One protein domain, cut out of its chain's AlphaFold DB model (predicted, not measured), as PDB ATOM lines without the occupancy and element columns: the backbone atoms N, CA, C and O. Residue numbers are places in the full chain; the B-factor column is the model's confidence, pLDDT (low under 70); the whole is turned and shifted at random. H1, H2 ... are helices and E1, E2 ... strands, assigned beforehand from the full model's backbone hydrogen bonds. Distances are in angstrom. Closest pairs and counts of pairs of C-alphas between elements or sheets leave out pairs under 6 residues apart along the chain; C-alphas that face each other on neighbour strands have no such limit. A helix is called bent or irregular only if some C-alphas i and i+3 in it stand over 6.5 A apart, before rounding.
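What this domain is: This is residues 18 to 86 of the 92 residues of an uncharacterized protein of Nitrospirae bacterium RBG_13_41_22 (UniProt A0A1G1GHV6). A flat model in which long H3 and short H2 form a helical hairpin, H1 packs steeply on residues 75 to 79 of H3, and residues 18 to 34 make a loop on the other side of H3 from H2. The loop's start, residues 18 to 19, pairs antiparallel with residues 35 to 36 of E1. The 69 printed residues, with one named strand and three named helices in the order E1, H1, H2, H3, are mostly helix and only just loose, close to compact: radius of gyration of the C-alphas 13.4 A, spans 35 by 33 by 15 A.

Where its parts are: E1, residues 35 to 37, begins at C-alpha (38.073, 57.521, -38.497). H1 is residues 39 to 46, H2 51 to 58. H3, residues 62 to 80, 27.5 A, ends at (23.857, 55.676, -45.543); it is irregular, C-alphas 63 and 66 being 7.7 A apart.

How they stand to each other: E1 pairs with no named strand and is apart from H2 and H3. H1 touches H3, closest C-alphas Pro 40 and Ile 75, 5.6 A, at a steep tilt of 66 degrees. H2 touches H3 with a shallow tilt of 6 degrees, opposite ways; closest C-alphas Lys 52 and Lys 72, 6.1 A. Every O i to N i+4 pair is within hydrogen-bond range in H1 and H2, 12 of 15 in H3.

The domain as a whole: The farthest C-alphas, Asp 61 and Met 86, are 39.6 A apart. The printed part has no cut, the three links are tight, and no printed residue is under 70.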
ATOM      1  N   LEU A  18      35.521  57.801 -43.260       93.00
ATOM      2  CA  LEU A  18      34.228  57.846 -42.610       93.00
ATOM      3  C   LEU A  18      34.399  57.742 -41.094       93.00
ATOM      4  O   LEU A  18      35.221  56.962 -40.608       93.00
ATOM      5  N   ALA A  19      33.623  58.520 -40.341       90.38
ATOM      6  CA  ALA A  19      33.576  58.381 -38.891       90.38
ATOM      7  C   ALA A  19      32.842  57.082 -38.529       90.38
ATOM      8  O   ALA A  19      31.682  56.900 -38.885       90.38
ATOM      9  N   TYR A  20      33.505  56.157 -37.843       90.44
ATOM     10  CA  TYR A  20      32.915  54.884 -37.446       90.44
ATOM     11  C   TYR A  20      33.589  54.362 -36.184       90.44
ATOM     12  O   TYR A  20      34.789  54.103 -36.172       90.44
ATOM     13  N   LYS A  21      32.812  54.175 -35.116       88.12
ATOM     14  CA  LYS A  21      33.335  53.827 -33.784       88.12
ATOM     15  C   LYS A  21      32.967  52.428 -33.306       88.12
ATOM     16  O   LYS A  21      33.459  51.994 -32.276       88.12
ATOM     17  N   GLU A  22      32.118  51.707 -34.032       85.69
ATOM     18  CA  GLU A  22      31.615  50.395 -33.588       85.69
ATOM     19  C   GLU A  22      32.697  49.305 -33.534       85.69
ATOM     20  O   GLU A  22      32.496  48.271 -32.911       85.69
ATOM     21  N   HIS A  23      33.851  49.537 -34.165       80.06
ATOM     22  CA  HIS A  23      35.010  48.647 -34.092       80.06
ATOM     23  C   HIS A  23      35.915  48.919 -32.877       80.06
ATOM     24  O   HIS A  23      36.861  48.170 -32.649       80.06
ATOM     25  N   GLN A  24      35.686  50.013 -32.146       84.69
ATOM     26  CA  GLN A  24      36.534  50.420 -31.030       84.69
ATOM     27  C   GLN A  24      36.149  49.683 -29.754       84.69
ATOM     28  O   GLN A  24      34.975  49.393 -29.515       84.69
ATOM     29  N   ASN A  25      37.142  49.463 -28.893       82.88
ATOM     30  CA  ASN A  25      36.888  48.994 -27.540       82.88
ATOM     31  C   ASN A  25      35.980  49.998 -26.808       82.88
ATOM     32  O   ASN A  25      36.200  51.210 -26.920       82.88
ATOM     33  N   PRO A  26      34.985  49.531 -26.030       83.50
ATOM     34  CA  PRO A  26      34.055  50.413 -25.322       83.50
ATOM     35  C   PRO A  26      34.746  51.468 -24.446       83.50
ATOM     36  O   PRO A  26      34.289  52.607 -24.383       83.50
ATOM     37  N   GLU A  27      35.873  51.109 -23.829       84.81
ATOM     38  CA  GLU A  27      36.666  51.983 -22.954       84.81
ATOM     39  C   GLU A  27      37.371  53.133 -23.697       84.81
ATOM     40  O   GLU A  27      37.726  54.149 -23.095       84.81
ATOM     41  N   ASP A  28      37.553  53.003 -25.014       80.75
ATOM     42  CA  ASP A  28      38.295  53.952 -25.849       80.75
ATOM     43  C   ASP A  28      37.393  54.763 -26.789       80.75
ATOM     44  O   ASP A  28      37.856  55.721 -27.414       80.75
ATOM     45  N   LYS A  29      36.089  54.444 -26.849       75.50
ATOM     46  CA  LYS A  29      35.106  55.028 -27.789       75.50
ATOM     47  C   LYS A  29      34.994  56.564 -27.714       75.50
ATOM     48  O   LYS A  29      34.551  57.223 -28.665       75.50
ATOM     49  N   TYR A  30      35.401  57.142 -26.584       79.56
ATOM     50  CA  TYR A  30      35.400  58.586 -26.322       79.56
ATOM     51  C   TYR A  30      36.781  59.240 -26.429       79.56
ATOM     52  O   TYR A  30      36.860  60.462 -26.506       79.56
ATOM     53  N   LYS A  31      37.864  58.454 -26.455       81.81
ATOM     54  CA  LYS A  31      39.239  58.978 -26.486       81.81
ATOM     55  C   LYS A  31      39.659  59.412 -27.886       81.81
ATOM     56  O   LYS A  31      40.504  60.288 -28.025       81.81
ATOM     57  N   ILE A  32      39.068  58.806 -28.918       78.06
ATOM     58  CA  ILE A  32      39.359  59.118 -30.318       78.06
ATOM     59  C   ILE A  32      38.071  59.217 -31.157       78.06
ATOM     60  O   ILE A  32      37.124  58.456 -30.950       78.06
ATOM     61  N   PRO A  33      38.016  60.127 -32.146       73.62
ATOM     62  CA  PRO A  33      36.832  60.335 -32.985       73.62
ATOM     63  C   PRO A  33      36.471  59.129 -33.868       73.62
ATOM     64  O   PRO A  33      35.331  59.036 -34.307       73.62
ATOM     65  N   GLY A  34      37.396  58.182 -34.067       83.19
ATOM     66  CA  GLY A  34      37.167  56.956 -34.833       83.19
ATOM     67  C   GLY A  34      36.961  57.235 -36.312       83.19
ATOM     68  O   GLY A  34      35.835  57.336 -36.777       83.19
ATOM     69  N   LEU A  35      38.064  57.352 -37.047       88.12
ATOM     70  CA  LEU A  35      38.073  57.521 -38.497       88.12
ATOM     71  C   LEU A  35      38.579  56.236 -39.143       88.12
ATOM     72  O   LEU A  35      39.617  55.708 -38.749       88.12
ATOM     73  N   VAL A  36      37.846  55.748 -40.138       91.69
ATOM     74  CA  VAL A  36      38.196  54.548 -40.903       91.69
ATOM     75  C   VAL A  36      38.199  54.853 -42.393       91.69
ATOM     76  O   VAL A  36      37.505  55.761 -42.851       91.69
ATOM     77  N   LEU A  37      38.963  54.077 -43.160       93.06
ATOM     78  CA  LEU A  37      38.932  54.146 -44.619       93.06
ATOM     79  C   LEU A  37      37.572  53.659 -45.136       93.06
ATOM     80  O   LEU A  37      37.142  52.547 -44.819       93.06
ATOM     81  N   ASP A  38      36.919  54.466 -45.974       94.12
ATOM     82  CA  ASP A  38      35.649  54.127 -46.627       94.12
ATOM     83  C   ASP A  38      35.889  53.212 -47.840       94.12
ATOM     84  O   ASP A  38      35.603  53.529 -48.999       94.12
ATOM     85  N   TRP A  39      36.471  52.043 -47.572       93.25
ATOM     86  CA  TRP A  39      36.703  51.035 -48.595       93.25
ATOM     87  C   TRP A  39      35.406  50.562 -49.287       93.25
ATOM     88  O   TRP A  39      35.492  50.291 -50.490       93.25
ATOM     89  N   PRO A  40      34.208  50.501 -48.645       95.12
ATOM     90  CA  PRO A  40      32.984  50.123 -49.350       95.12
ATOM     91  C   PRO A  40      32.631  51.114 -50.463       95.12
ATOM     92  O   PRO A  40      32.228  50.687 -51.544       95.12
ATOM     93  N   ARG A  41      32.872  52.422 -50.275       93.00
ATOM     94  CA  ARG A  41      32.734  53.399 -51.369       93.00
ATOM     95  C   ARG A  41      33.674  53.089 -52.528       93.00
ATOM     96  O   ARG A  41      33.256  53.119 -53.690       93.00
ATOM     97  N   ARG A  42      34.944  52.777 -52.248       90.75
ATOM     98  CA  ARG A  42      35.886  52.398 -53.314       90.75
ATOM     99  C   ARG A  42      35.446  51.111 -54.007       90.75
ATOM    100  O   ARG A  42      35.588  51.006 -55.221       90.75
ATOM    101  N   TRP A  43      34.865  50.161 -53.278       92.69
ATOM    102  CA  TRP A  43      34.295  48.951 -53.867       92.69
ATOM    103  C   TRP A  43      33.183  49.285 -54.863       92.69
ATOM    104  O   TRP A  43      33.313  48.915 -56.022       92.69
ATOM    105  N   ARG A  44      32.176  50.075 -54.462       90.62
ATOM    106  CA  ARG A  44      31.052  50.487 -55.331       90.62
ATOM    107  C   ARG A  44      31.478  51.222 -56.604       90.62
ATOM    108  O   ARG A  44      30.767  51.193 -57.596       90.62
ATOM    109  N   THR A  45      32.616  51.917 -56.562       88.25
ATOM    110  CA  THR A  45      33.141  52.678 -57.712       88.25
ATOM    111  C   THR A  45      34.072  51.867 -58.612       88.25
ATOM    112  O   THR A  45      34.204  52.190 -59.786       88.25
ATOM    113  N   SER A  46      34.735  50.837 -58.078       89.12
ATOM    114  CA  SER A  46      35.691  50.002 -58.827       89.12
ATOM    115  C   SER A  46      35.117  48.657 -59.275       89.12
ATOM    116  O   SER A  46      35.703  48.006 -60.138       89.12
ATOM    117  N   ARG A  47      34.000  48.222 -58.688       86.56
ATOM    118  CA  ARG A  47      33.339  46.940 -58.947       86.56
ATOM    119  C   ARG A  47      31.827  47.153 -59.035       86.56
ATOM    120  O   ARG A  47      31.275  47.969 -58.307       86.56
ATOM    121  N   ASN A  48      31.164  46.384 -59.897       81.56
ATOM    122  CA  ASN A  48      29.711  46.449 -60.125       81.56
ATOM    123  C   ASN A  48      28.924  45.412 -59.297       81.56
ATOM    124  O   ASN A  48      27.865  44.949 -59.716       81.56
ATOM    125  N   ASP A  49      29.443  45.008 -58.139       87.88
ATOM    126  CA  ASP A  49      28.845  43.980 -57.292       87.88
ATOM    127  C   ASP A  49      28.773  44.380 -55.812       87.88
ATOM    128  O   ASP A  49      29.436  45.307 -55.346       87.88
ATOM    129  N   ASP A  50      27.909  43.680 -55.070       90.44
ATOM    130  CA  ASP A  50      27.725  43.897 -53.635       90.44
ATOM    131  C   ASP A  50      28.847  43.191 -52.846       90.44
ATOM    132  O   ASP A  50      28.899  41.953 -52.849       90.44
ATOM    133  N   PRO A  51      29.714  43.928 -52.119       93.12
ATOM    134  CA  PRO A  51      30.789  43.336 -51.324       93.12
ATOM    135  C   PRO A  51      30.282  42.357 -50.258       93.12
ATOM    136  O   PRO A  51      31.015  41.447 -49.865       93.12
ATOM    137  N   LYS A  52      29.028  42.482 -49.798       94.62
ATOM    138  CA  LYS A  52      28.461  41.563 -48.800       94.62
ATOM    139  C   LYS A  52      28.378  40.128 -49.308       94.62
ATOM    140  O   LYS A  52      28.589  39.217 -48.515       94.62
ATOM    141  N   LYS A  53      28.156  39.929 -50.613       92.62
ATOM    142  CA  LYS A  53      28.113  38.593 -51.232       92.62
ATOM    143  C   LYS A  53      29.456  37.868 -51.119       92.62
ATOM    144  O   LYS A  53      29.487  36.669 -50.862       92.62
ATOM    145  N   TYR A  54      30.565  38.595 -51.245       91.44
ATOM    146  CA  TYR A  54      31.897  38.027 -51.028       91.44
ATOM    147  C   TYR A  54      32.138  37.716 -49.556       91.44
ATOM    148  O   TYR A  54      32.653  36.647 -49.241       91.44
ATOM    149  N   LEU A  55      31.720  38.602 -48.648       92.81
ATOM    150  CA  LEU A  55      31.821  38.339 -47.210       92.81
ATOM    151  C   LEU A  55      31.037  37.087 -46.804       92.81
ATOM    152  O   LEU A  55      31.508  36.336 -45.960       92.81
ATOM    153  N   ASP A  56      29.882  36.836 -47.424       93.12
ATOM    154  CA  ASP A  56      29.132  35.592 -47.228       93.12
ATOM    155  C   ASP A  56      29.925  34.354 -47.648       93.12
ATOM    156  O   ASP A  56      29.945  33.371 -46.915       93.12
ATOM    157  N   SER A  57      30.640  34.416 -48.773       92.88
ATOM    158  CA  SER A  57      31.484  33.301 -49.225       92.88
ATOM    159  C   SER A  57      32.707  33.045 -48.334       92.88
ATOM    160  O   SER A  57      33.197  31.921 -48.278       92.88
ATOM    161  N   LEU A  58      33.192  34.075 -47.629       92.44
ATOM    162  CA  LEU A  58      34.330  33.979 -46.709       92.44
ATOM    163  C   LEU A  58      33.916  33.529 -45.303       92.44
ATOM    164  O   LEU A  58      34.743  33.033 -44.538       92.44
ATOM    165  N   ASN A  59      32.640  33.690 -44.950       93.00
ATOM    166  CA  ASN A  59      32.097  33.309 -43.655       93.00
ATOM    167  C   ASN A  59      31.842  31.794 -43.576       93.00
ATOM    168  O   ASN A  59      30.699  31.339 -43.545       93.00
ATOM    169  N   THR A  60      32.918  31.006 -43.572       93.94
ATOM    170  CA  THR A  60      32.857  29.536 -43.559       93.94
ATOM    171  C   THR A  60      32.819  28.938 -42.153       93.94
ATOM    172  O   THR A  60      32.407  27.794 -41.993       93.94
ATOM    173  N   ASP A  61      33.248  29.691 -41.138       94.56
ATOM    174  CA  ASP A  61      33.296  29.257 -39.740       94.56
ATOM    175  C   ASP A  61      32.439  30.176 -38.861       94.56
ATOM    176  O   ASP A  61      32.704  31.374 -38.720       94.56
ATOM    177  N   GLN A  62      31.414  29.590 -38.236       92.62
ATOM    178  CA  GLN A  62      30.480  30.296 -37.363       92.62
ATOM    179  C   GLN A  62      31.155  30.938 -36.143       92.62
ATOM    180  O   GLN A  62      30.707  31.994 -35.697       92.62
ATOM    181  N   ALA A  63      32.261  30.382 -35.639       94.56
ATOM    182  CA  ALA A  63      32.987  30.973 -34.514       94.56
ATOM    183  C   ALA A  63      33.474  32.405 -34.822       94.56
ATOM    184  O   ALA A  63      33.536  33.264 -33.938       94.56
ATOM    185  N   PHE A  64      33.741  32.696 -36.097       92.62
ATOM    186  CA  PHE A  64      34.255  33.982 -36.573       92.62
ATOM    187  C   PHE A  64      33.203  34.833 -37.302       92.62
ATOM    188  O   PHE A  64      33.521  35.921 -37.789       92.62
ATOM    189  N   ALA A  65      31.937  34.400 -37.331       93.19
ATOM    190  CA  ALA A  65      30.860  35.075 -38.062       93.19
ATOM    191  C   ALA A  65      30.666  36.543 -37.652       93.19
ATOM    192  O   ALA A  65      30.289  37.387 -38.471       93.19
ATOM    193  N   HIS A  66      30.954  36.870 -36.391       91.12
ATOM    194  CA  HIS A  66      30.827  38.219 -35.847       91.12
ATOM    195  C   HIS A  66      31.711  39.250 -36.573       91.12
ATOM    196  O   HIS A  66      31.273  40.386 -36.759       91.12
ATOM    197  N   TYR A  67      32.903  38.867 -37.054       90.00
ATOM    198  CA  TYR A  67      33.758  39.761 -37.839       90.00
ATOM    199  C   TYR A  67      33.073  40.165 -39.146       90.00
ATOM    200  O   TYR A  67      32.940  41.354 -39.433       90.00
ATOM    201  N   TYR A  68      32.539  39.190 -39.883       94.00
ATOM    202  CA  TYR A  68      31.829  39.428 -41.139       94.00
ATOM    203  C   TYR A  68      30.540  40.227 -40.929       94.00
ATOM    204  O   TYR A  68      30.248  41.145 -41.696       94.00
ATOM    205  N   LEU A  69      29.784  39.932 -39.868       93.00
ATOM    206  CA  LEU A  69      28.590  40.690 -39.479       93.00
ATOM    207  C   LEU A  69      28.918  42.166 -39.220       93.00
ATOM    208  O   LEU A  69      28.222  43.050 -39.726       93.00
ATOM    209  N   ASN A  70      29.999  42.448 -38.490       93.12
ATOM    210  CA  ASN A  70      30.453  43.815 -38.236       93.12
ATOM    211  C   ASN A  70      30.894  44.513 -39.527       93.12
ATOM    212  O   ASN A  70      30.514  45.660 -39.770       93.12
ATOM    213  N   THR A  71      31.610  43.814 -40.410       94.62
ATOM    214  CA  THR A  71      31.984  44.354 -41.723       94.62
ATOM    215  C   THR A  71      30.755  44.691 -42.572       94.62
ATOM    216  O   THR A  71      30.708  45.760 -43.180       94.62
ATOM    217  N   LYS A  72      29.718  43.845 -42.576       95.56
ATOM    218  CA  LYS A  72      28.454  44.126 -43.281       95.56
ATOM    219  C   LYS A  72      27.733  45.351 -42.727       95.56
ATOM    220  O   LYS A  72      27.276  46.181 -43.510       95.56
ATOM    221  N   ARG A  73      27.697  45.509 -41.398       95.50
ATOM    222  CA  ARG A  73      27.162  46.718 -40.747       95.50
ATOM    223  C   ARG A  73      27.922  47.972 -41.173       95.50
ATOM    224  O   ARG A  73      27.299  49.005 -41.399       95.50
ATOM    225  N   PHE A  74      29.245  47.886 -41.320       95.56
ATOM    226  CA  PHE A  74      30.047  49.000 -41.819       95.56
ATOM    227  C   PHE A  74      29.754  49.329 -43.292       95.56
ATOM    228  O   PHE A  74      29.636  50.505 -43.629       95.56
ATOM    229  N   ILE A  75      29.557  48.325 -44.156       96.00
ATOM    230  CA  ILE A  75      29.131  48.543 -45.553       96.00
ATOM    231  C   ILE A  75      27.811  49.325 -45.599       96.00
ATOM    232  O   ILE A  75      27.713  50.320 -46.317       96.00
ATOM    233  N   ASP A  76      26.821  48.914 -44.802       96.25
ATOM    234  CA  ASP A  76      25.532  49.612 -44.701       96.25
ATOM    235  C   ASP A  76      25.676  51.040 -44.178       96.25
ATOM    236  O   ASP A  76      25.021  51.966 -44.659       96.25
ATOM    237  N   TYR A  77      26.538  51.226 -43.182       95.56
ATOM    238  CA  TYR A  77      26.818  52.537 -42.621       95.56
ATOM    239  C   TYR A  77      27.484  53.467 -43.648       95.56
ATOM    240  O   TYR A  77      27.078  54.623 -43.755       95.56
ATOM    241  N   SER A  78      28.444  52.963 -44.431       95.38
ATOM    242  CA  SER A  78      29.084  53.696 -45.535       95.38
ATOM    243  C   SER A  78      28.076  54.170 -46.573       95.38
ATOM    244  O   SER A  78      28.115  55.331 -46.971       95.38
ATOM    245  N   GLU A  79      27.143  53.306 -46.980       94.88
ATOM    246  CA  GLU A  79      26.098  53.666 -47.945       94.88
ATOM    247  C   GLU A  79      25.224  54.817 -47.427       94.88
ATOM    248  O   GLU A  79      25.021  55.826 -48.104       94.88
ATOM    249  N   LYS A  80      24.755  54.700 -46.181       94.94
ATOM    250  CA  LYS A  80      23.857  55.676 -45.543       94.94
ATOM    251  C   LYS A  80      24.528  57.000 -45.183       94.94
ATOM    252  O   LYS A  80      23.840  57.994 -44.969       94.94
ATOM    253  N   ASN A  81      25.851  57.010 -45.052       94.00
ATOM    254  CA  ASN A  81      26.614  58.181 -44.620       94.00
ATOM    255  C   ASN A  81      27.591  58.653 -45.684       94.00
ATOM    256  O   ASN A  81      28.622  59.250 -45.368       94.00
ATOM    257  N   HIS A  82      27.287  58.377 -46.953       91.12
ATOM    258  CA  HIS A  82      28.275  58.598 -47.984       91.12
ATOM    259  C   HIS A  82      28.609  60.089 -48.199       91.12
ATOM    260  O   HIS A  82      29.702  60.438 -48.648       91.12
ATOM    261  N   ASP A  83      27.686  60.957 -47.810       91.62
ATOM    262  CA  ASP A  83      27.674  62.404 -47.970       91.62
ATOM    263  C   ASP A  83      27.941  63.160 -46.657       91.62
ATOM    264  O   ASP A  83      27.628  64.343 -46.554       91.62
ATOM    265  N   TRP A  84      28.503  62.500 -45.636       88.94
ATOM    266  CA  TRP A  84      28.648  63.056 -44.282       88.94
ATOM    267  C   TRP A  84      29.296  64.452 -44.237       88.94
ATOM    268  O   TRP A  84      28.874  65.296 -43.457       88.94
ATOM    269  N   PHE A  85      30.281  64.715 -45.098       87.56
ATOM    270  CA  PHE A  85      31.021  65.980 -45.173       87.56
ATOM    271  C   PHE A  85      30.228  67.121 -45.835       87.56
ATOM    272  O   PHE A  85      30.677  68.262 -45.831       87.56
ATOM    273  N   MET A  86      29.065  66.817 -46.420       89.06
ATOM    274  CA  MET A  86      28.151  67.790 -47.030       89.06
ATOM    275  C   MET A  86      27.026  68.212 -46.075       89.06
ATOM    276  O   MET A  86      26.274  69.139 -46.381       89.06
TER     277      MET A  86